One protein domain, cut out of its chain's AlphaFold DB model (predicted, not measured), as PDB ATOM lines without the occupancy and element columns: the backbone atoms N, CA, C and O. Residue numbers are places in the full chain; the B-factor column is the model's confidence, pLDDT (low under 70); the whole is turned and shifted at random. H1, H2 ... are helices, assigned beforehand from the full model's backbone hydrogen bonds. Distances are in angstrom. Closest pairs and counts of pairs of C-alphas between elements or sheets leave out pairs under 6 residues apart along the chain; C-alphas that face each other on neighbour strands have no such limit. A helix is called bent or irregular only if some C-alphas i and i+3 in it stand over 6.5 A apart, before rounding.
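Overview. This is residues 155 to 208 of the 319 residues of an uncharacterized protein of Bosea sp. BK604 (UniProt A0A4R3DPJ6). The model is an open, strung-out run of helices with no common core: a long helix, H1, makes one end, the short helices H2, H3 and H4 follow one another along the length, and a second longer helix, H5, turns off at the other end. Residues 155 to 164, which belong to H1, stand free, and so do residues 167 to 173, of which 167 to 170 belong to H1, residues 175 to 184, of which 177 to 182 belong to H2, and residues 203 to 208, which belong to H5. The printed part has 54 residues with five named helices, in the order H1, H2, H3, H4, H5, and no named strand; the class is all helix. The whole is extended, with a radius of gyration of the C-alphas of 17.8 A and spans of 52 by 21 by 17 A.

Arrangement. The first helix, H1, residues 155 to 170, touches no helix. It is apart from H2, residues 177 to 182, which follows it after a short link of 6 residues. H2 and H3, residues 185 to 188, are close but not clearly touching, with the C-alphas of Leu 181 and Ala 187 the closest at 6.5 A. H3 and H4, residues 190 to 193, meet only through their link, the single residue Lys 189. H4 and H5, residues 198 to 208, only just touch, and only at the corner by their link, with 3 pairs of C-alphas within 8 A; the closest are those of Trp 191 and Arg 198, 5.6 A apart. H3 and H5 are apart. In H1, H2 and H5 every O i to N i+4 pair is within hydrogen-bond range, while H3 and H4, with 4 residues each, are too short for such a pair; the one O i to N i+3 pair is within range in H4 but not in H3.

Along the chain. H1 begins at Arg 155, C-alpha at (42.831, 108.547, 67.555), and measures 22.4 A from first to last C-alpha. H2 begins at Arg 177, C-alpha at (44.024, 86.301, 84.780), and its centre is 7.1 A from the mean of the C-alphas, the nearest of the five. H5 measures 15.6 A and ends at Val 208, C-alpha at (46.725, 63.810, 69.965). No helix is bent or irregular.

Size, cuts and confidence. The two C-alphas farthest apart, those of Glu 156 and Gly 195, are 53.3 A apart. The printed part has no cut and no long link; the links from H2 to H3, H3 to H4 and H4 to H5 are tight. The mean pLDDT of the printed part is 90.9, and no printed residue is under 70.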
ATOM      1  N   ARG A 155      43.288 108.301  66.182       95.25
ATOM      2  CA  ARG A 155      42.831 108.547  67.555       95.25
ATOM      3  C   ARG A 155      41.441 107.951  67.783       95.25
ATOM      4  O   ARG A 155      41.255 107.290  68.804       95.25
ATOM      5  N   GLU A 156      40.507 108.118  66.851       94.94
ATOM      6  CA  GLU A 156      39.162 107.548  66.980       94.94
ATOM      7  C   GLU A 156      39.165 106.018  66.875       94.94
ATOM      8  O   GLU A 156      38.619 105.352  67.749       94.94
ATOM      9  N   GLU A 157      39.909 105.425  65.937       90.12
ATOM     10  CA  GLU A 157      40.090 103.967  65.868       90.12
ATOM     11  C   GLU A 157      40.664 103.387  67.171       90.12
ATOM     12  O   GLU A 157      40.284 102.298  67.609       90.12
ATOM     13  N   ARG A 158      41.615 104.095  67.800       94.38
ATOM     14  CA  ARG A 158      42.158 103.698  69.107       94.38
ATOM     15  C   ARG A 158      41.084 103.759  70.186       94.38
ATOM     16  O   ARG A 158      41.005 102.822  70.974       94.38
ATOM     17  N   LYS A 159      40.264 104.815  70.213       96.62
ATOM     18  CA  LYS A 159      39.144 104.937  71.157       96.62
ATOM     19  C   LYS A 159      38.125 103.821  70.952       96.62
ATOM     20  O   LYS A 159      37.750 103.189  71.929       96.62
ATOM     21  N   VAL A 160      37.726 103.525  69.715       96.12
ATOM     22  CA  VAL A 160      36.793 102.431  69.399       96.12
ATOM     23  C   VAL A 160      37.353 101.089  69.871       96.12
ATOM     24  O   VAL A 160      36.673 100.362  70.592       96.12
ATOM     25  N   ARG A 161      38.622 100.784  69.565       93.50
ATOM     26  CA  ARG A 161      39.278  99.556  70.047       93.50
ATOM     27  C   ARG A 161      39.374  99.487  71.570       93.50
ATOM     28  O   ARG A 161      39.231  98.405  72.135       93.50
ATOM     29  N   ASP A 162      39.612 100.612  72.238       95.56
ATOM     30  CA  ASP A 162      39.656 100.669  73.700       95.56
ATOM     31  C   ASP A 162      38.265 100.484  74.328       95.56
ATOM     32  O   ASP A 162      38.119  99.699  75.267       95.56
ATOM     33  N   ARG A 163      37.229 101.127  73.770       95.88
ATOM     34  CA  ARG A 163      35.822 100.921  74.159       95.88
ATOM     35  C   ARG A 163      35.434  99.452  74.004       95.88
ATOM     36  O   ARG A 163      34.895  98.870  74.940       95.88
ATOM     37  N   GLU A 164      35.782  98.835  72.877       94.31
ATOM     38  CA  GLU A 164      35.508  97.421  72.609       94.31
ATOM     39  C   GLU A 164      36.216  96.493  73.598       94.31
ATOM     40  O   GLU A 164      35.613  95.582  74.168       94.31
ATOM     41  N   ARG A 165      37.502  96.748  73.858       90.81
ATOM     42  CA  ARG A 165      38.278  96.000  74.849       90.81
ATOM     43  C   ARG A 165      37.645  96.101  76.237       90.81
ATOM     44  O   ARG A 165      37.514  95.086  76.917       90.81
ATOM     45  N   LYS A 166      37.233  97.302  76.652       92.94
ATOM     46  CA  LYS A 166      36.541  97.534  77.929       92.94
ATOM     47  C   LYS A 166      35.183  96.839  77.974       92.94
ATOM     48  O   LYS A 166      34.855  96.249  78.997       92.94
ATOM     49  N   ARG A 167      34.422  96.854  76.877       93.31
ATOM     50  CA  ARG A 167      33.143  96.139  76.762       93.31
ATOM     51  C   ARG A 167      33.328  94.636  76.981       93.31
ATOM     52  O   ARG A 167      32.649  94.077  77.832       93.31
ATOM     53  N   ARG A 168      34.289  94.002  76.297       88.88
ATOM     54  CA  ARG A 168      34.606  92.568  76.478       88.88
ATOM     55  C   ARG A 168      35.093  92.237  77.887       88.88
ATOM     56  O   ARG A 168      34.787  91.170  78.404       88.88
ATOM     57  N   ALA A 169      35.842  93.148  78.507       87.50
ATOM     58  CA  ALA A 169      36.270  92.987  79.892       87.50
ATOM     59  C   ALA A 169      35.080  93.022  80.867       87.50
ATOM     60  O   ALA A 169      35.026  92.209  81.782       87.50
ATOM     61  N   ARG A 170      34.111  93.924  80.655       88.94
ATOM     62  CA  ARG A 170      32.893  94.026  81.481       88.94
ATOM     63  C   ARG A 170      31.923  92.868  81.261       88.94
ATOM     64  O   ARG A 170      31.325  92.402  82.216       88.94
ATOM     65  N   ALA A 171      31.797  92.389  80.026       90.56
ATOM     66  CA  ALA A 171      30.914  91.280  79.671       90.56
ATOM     67  C   ALA A 171      31.406  89.904  80.173       90.56
ATOM     68  O   ALA A 171      30.854  88.885  79.772       90.56
ATOM     69  N   GLY A 172      32.483  89.842  80.969       82.69
ATOM     70  CA  GLY A 172      33.044  88.586  81.492       82.69
ATOM     71  C   GLY A 172      33.645  87.661  80.427       82.69
ATOM     72  O   GLY A 172      34.169  86.600  80.750       82.69
ATOM     73  N   THR A 173      33.630  88.062  79.152       79.69
ATOM     74  CA  THR A 173      34.179  87.275  78.037       79.69
ATOM     75  C   THR A 173      35.706  87.220  78.077       79.69
ATOM     76  O   THR A 173      36.317  86.352  77.457       79.69
ATOM     77  N   MET A 174      36.349  88.140  78.801       78.81
ATOM     78  CA  MET A 174      37.760  88.012  79.147       78.81
ATOM     79  C   MET A 174      37.903  87.147  80.399       78.81
ATOM     80  O   MET A 174      37.606  87.604  81.498       78.81
ATOM     81  N   THR A 175      38.419  85.927  80.232       79.12
ATOM     82  CA  THR A 175      38.772  85.047  81.350       79.12
ATOM     83  C   THR A 175      39.705  85.794  82.311       79.12
ATOM     84  O   THR A 175      40.760  86.278  81.870       79.12
ATOM     85  N   PRO A 176      39.353  85.920  83.604       84.25
ATOM     86  CA  PRO A 176      40.208  86.554  84.593       84.25
ATOM     87  C   PRO A 176      41.605  85.944  84.567       84.25
ATOM     88  O   PRO A 176      41.781  84.741  84.364       84.25
ATOM     89  N   ARG A 177      42.630  86.769  84.808       84.19
ATOM     90  CA  ARG A 177      44.024  86.301  84.780       84.19
ATOM     91  C   ARG A 177      44.244  85.110  85.720       84.19
ATOM     92  O   ARG A 177      44.990  84.207  85.363       84.19
ATOM     93  N   ALA A 178      43.589  85.104  86.883       85.88
ATOM     94  CA  ALA A 178      43.660  84.011  87.850       85.88
ATOM     95  C   ALA A 178      43.112  82.695  87.276       85.88
ATOM     96  O   ALA A 178      43.816  81.690  87.289       85.88
ATOM     97  N   GLU A 179      41.915  82.714  86.684       86.31
ATOM     98  CA  GLU A 179      41.314  81.537  86.048       86.31
ATOM     99  C   GLU A 179      42.136  81.027  84.861       86.31
ATOM    100  O   GLU A 179      42.336  79.822  84.712       86.31
ATOM    101  N   TYR A 180      42.657  81.935  84.027       87.81
ATOM    102  CA  TYR A 180      43.539  81.570  82.918       87.81
ATOM    103  C   TYR A 180      44.815  80.879  83.417       87.81
ATOM    104  O   TYR A 180      45.240  79.870  82.853       87.81
ATOM    105  N   LEU A 181      45.426  81.402  84.485       88.19
ATOM    106  CA  LEU A 181      46.622  80.808  85.076       88.19
ATOM    107  C   LEU A 181      46.317  79.463  85.739       88.19
ATOM    108  O   LEU A 181      47.093  78.533  85.535       88.19
ATOM    109  N   ALA A 182      45.187  79.327  86.439       89.44
ATOM    110  CA  ALA A 182      44.749  78.065  87.036       89.44
ATOM    111  C   ALA A 182      44.524  76.973  85.976       89.44
ATOM    112  O   ALA A 182      44.947  75.836  86.163       89.44
ATOM    113  N   LYS A 183      43.940  77.329  84.823       86.31
ATOM    114  CA  LYS A 183      43.755  76.421  83.677       86.31
ATOM    115  C   LYS A 183      45.030  76.212  82.850       86.31
ATOM    116  O   LYS A 183      45.054  75.365  81.958       86.31
ATOM    117  N   SER A 184      46.096  76.976  83.100       91.31
ATOM    118  CA  SER A 184      47.331  76.855  82.327       91.31
ATOM    119  C   SER A 184      48.053  75.543  82.648       91.31
ATOM    120  O   SER A 184      48.234  75.185  83.810       91.31
ATOM    121  N   LEU A 185      48.550  74.856  81.611       89.19
ATOM    122  CA  LEU A 185      49.325  73.611  81.756       89.19
ATOM    123  C   LEU A 185      50.537  73.769  82.691       89.19
ATOM    124  O   LEU A 185      50.951  72.820  83.349       89.19
ATOM    125  N   SER A 186      51.102  74.979  82.761       87.81
ATOM    126  CA  SER A 186      52.214  75.311  83.656       87.81
ATOM    127  C   SER A 186      51.835  75.281  85.140       87.81
ATOM    128  O   SER A 186      52.705  74.994  85.961       87.81
ATOM    129  N   ALA A 187      50.580  75.585  85.482       89.44
ATOM    130  CA  ALA A 187      50.091  75.566  86.858       89.44
ATOM    131  C   ALA A 187      49.629  74.166  87.277       89.44
ATOM    132  O   ALA A 187      50.010  73.705  88.347       89.44
ATOM    133  N   THR A 188      48.885  73.469  86.412       92.44
ATOM    134  CA  THR A 188      48.381  72.111  86.687       92.44
ATOM    135  C   THR A 188      49.476  71.046  86.663       92.44
ATOM    136  O   THR A 188      49.314  70.001  87.283       92.44
ATOM    137  N   LYS A 189      50.598  71.303  85.968       94.38
ATOM    138  CA  LYS A 189      51.784  70.427  85.872       94.38
ATOM    139  C   LYS A 189      51.444  68.928  85.718       94.38
ATOM    140  O   LYS A 189      52.039  68.099  86.410       94.38
ATOM    141  N   PRO A 190      50.546  68.543  84.790       95.81
ATOM    142  CA  PRO A 190      50.039  67.168  84.681       95.81
ATOM    143  C   PRO A 190      51.136  66.127  84.404       95.81
ATOM    144  O   PRO A 190      50.989  64.953  84.725       95.81
ATOM    145  N   TRP A 191      52.271  66.551  83.840       97.19
ATOM    146  CA  TRP A 191      53.420  65.681  83.585       97.19
ATOM    147  C   TRP A 191      54.066  65.124  84.858       97.19
ATOM    148  O   TRP A 191      54.630  64.036  84.798       97.19
ATOM    149  N   LEU A 192      53.964  65.826  85.996       97.06
ATOM    150  CA  LEU A 192      54.476  65.325  87.274       97.06
ATOM    151  C   LEU A 192      53.688  64.098  87.735       97.06
ATOM    152  O   LEU A 192      54.295  63.112  88.133       97.06
ATOM    153  N   ALA A 193      52.359  64.126  87.602       95.88
ATOM    154  CA  ALA A 193      51.499  62.991  87.940       95.88
ATOM    155  C   ALA A 193      51.769  61.770  87.043       95.88
ATOM    156  O   ALA A 193      51.687  60.633  87.489       95.88
ATOM    157  N   LEU A 194      52.133  62.010  85.783       95.94
ATOM    158  CA  LEU A 194      52.472  60.961  84.819       95.94
ATOM    159  C   LEU A 194      53.933  60.489  84.909       95.94
ATOM    160  O   LEU A 194      54.333  59.639  84.115       95.94
ATOM    161  N   GLY A 195      54.751  61.068  85.796       97.12
ATOM    162  CA  GLY A 195      56.173  60.729  85.918       97.12
ATOM    163  C   GLY A 195      57.002  61.015  84.658       97.12
ATOM    164  O   GLY A 195      58.044  60.402  84.449       97.12
ATOM    165  N   ILE A 196      56.555  61.929  83.788       97.56
ATOM    166  CA  ILE A 196      57.254  62.282  82.543       97.56
ATOM    167  C   ILE A 196      57.746  63.726  82.570       97.56
ATOM    168  O   ILE A 196      57.236  64.586  83.286       97.56
ATOM    169  N   SER A 197      58.736  64.037  81.734       97.00
ATOM    170  CA  SER A 197      59.175  65.422  81.575       97.00
ATOM    171  C   SER A 197      58.099  66.270  80.880       97.00
ATOM    172  O   SER A 197      57.369  65.796  80.001       97.00
ATOM    173  N   ARG A 198      58.048  67.565  81.218       96.19
ATOM    174  CA  ARG A 198      57.150  68.552  80.588       96.19
ATOM    175  C   ARG A 198      57.189  68.488  79.058       96.19
ATOM    176  O   ARG A 198      56.148  68.491  78.406       96.19
ATOM    177  N   ARG A 199      58.393  68.391  78.484       95.00
ATOM    178  CA  ARG A 199      58.605  68.340  77.030       95.00
ATOM    179  C   ARG A 199      57.972  67.095  76.400       95.00
ATOM    180  O   ARG A 199      57.406  67.188  75.312       95.00
ATOM    181  N   THR A 200      58.043  65.947  77.076       96.06
ATOM    182  CA  THR A 200      57.408  64.702  76.617       96.06
ATOM    183  C   THR A 200      55.886  64.818  76.640       96.06
ATOM    184  O   THR A 200      55.239  64.414  75.674       96.06
ATOM    185  N   TYR A 201      55.319  65.418  77.691       96.06
ATOM    186  CA  TYR A 201      53.877  65.660  77.788       96.06
ATOM    187  C   TYR A 201      53.365  66.570  76.664       96.06
ATOM    188  O   TYR A 201      52.443  66.200  75.941       96.06
ATOM    189  N   GLU A 202      54.000  67.729  76.453       93.25
ATOM    190  CA  GLU A 202      53.609  68.673  75.394       93.25
ATOM    191  C   GLU A 202      53.707  68.040  73.992       93.25
ATOM    192  O   GLU A 202      52.838  68.270  73.148       93.25
ATOM    193  N   ARG A 203      54.713  67.182  73.745       92.38
ATOM    194  CA  ARG A 203      54.845  66.439  72.479       92.38
ATOM    195  C   ARG A 203      53.704  65.440  72.271       92.38
ATOM    196  O   ARG A 203      53.141  65.419  71.180       92.38
ATOM    197  N   ARG A 204      53.345  64.659  73.299       93.88
ATOM    198  CA  ARG A 204      52.209  63.716  73.250       93.88
ATOM    199  C   ARG A 204      50.885  64.443  73.013       93.88
ATOM    200  O   ARG A 204      50.086  64.015  72.187       93.88
ATOM    201  N   ASN A 205      50.667  65.574  73.680       89.44
ATOM    202  CA  ASN A 205      49.419  66.320  73.527       89.44
ATOM    203  C   ASN A 205      49.288  66.941  72.124       89.44
ATOM    204  O   ASN A 205      48.198  67.002  71.562       89.44
ATOM    205  N   LYS A 206      50.410  67.345  71.512       86.81
ATOM    206  CA  LYS A 206      50.428  67.848  70.133       86.81
ATOM    207  C   LYS A 206      50.132  66.759  69.096       86.81
ATOM    208  O   LYS A 206      49.477  67.061  68.105       86.81
ATOM    209  N   SER A 207      50.583  65.518  69.313       81.00
ATOM    210  CA  SER A 207      50.217  64.397  68.435       81.00
ATOM    211  C   SER A 207      48.740  64.031  68.558       81.00
ATOM    212  O   SER A 207      48.108  63.789  67.541       81.00
ATOM    213  N   VAL A 208      48.163  64.074  69.764       79.75
ATOM    214  CA  VAL A 208      46.725  63.810  69.965       79.75
ATOM    215  C   VAL A 208      45.869  64.910  69.326       79.75
ATOM    216  O   VAL A 208      44.967  64.612  68.550       79.75
TER     217      VAL A 208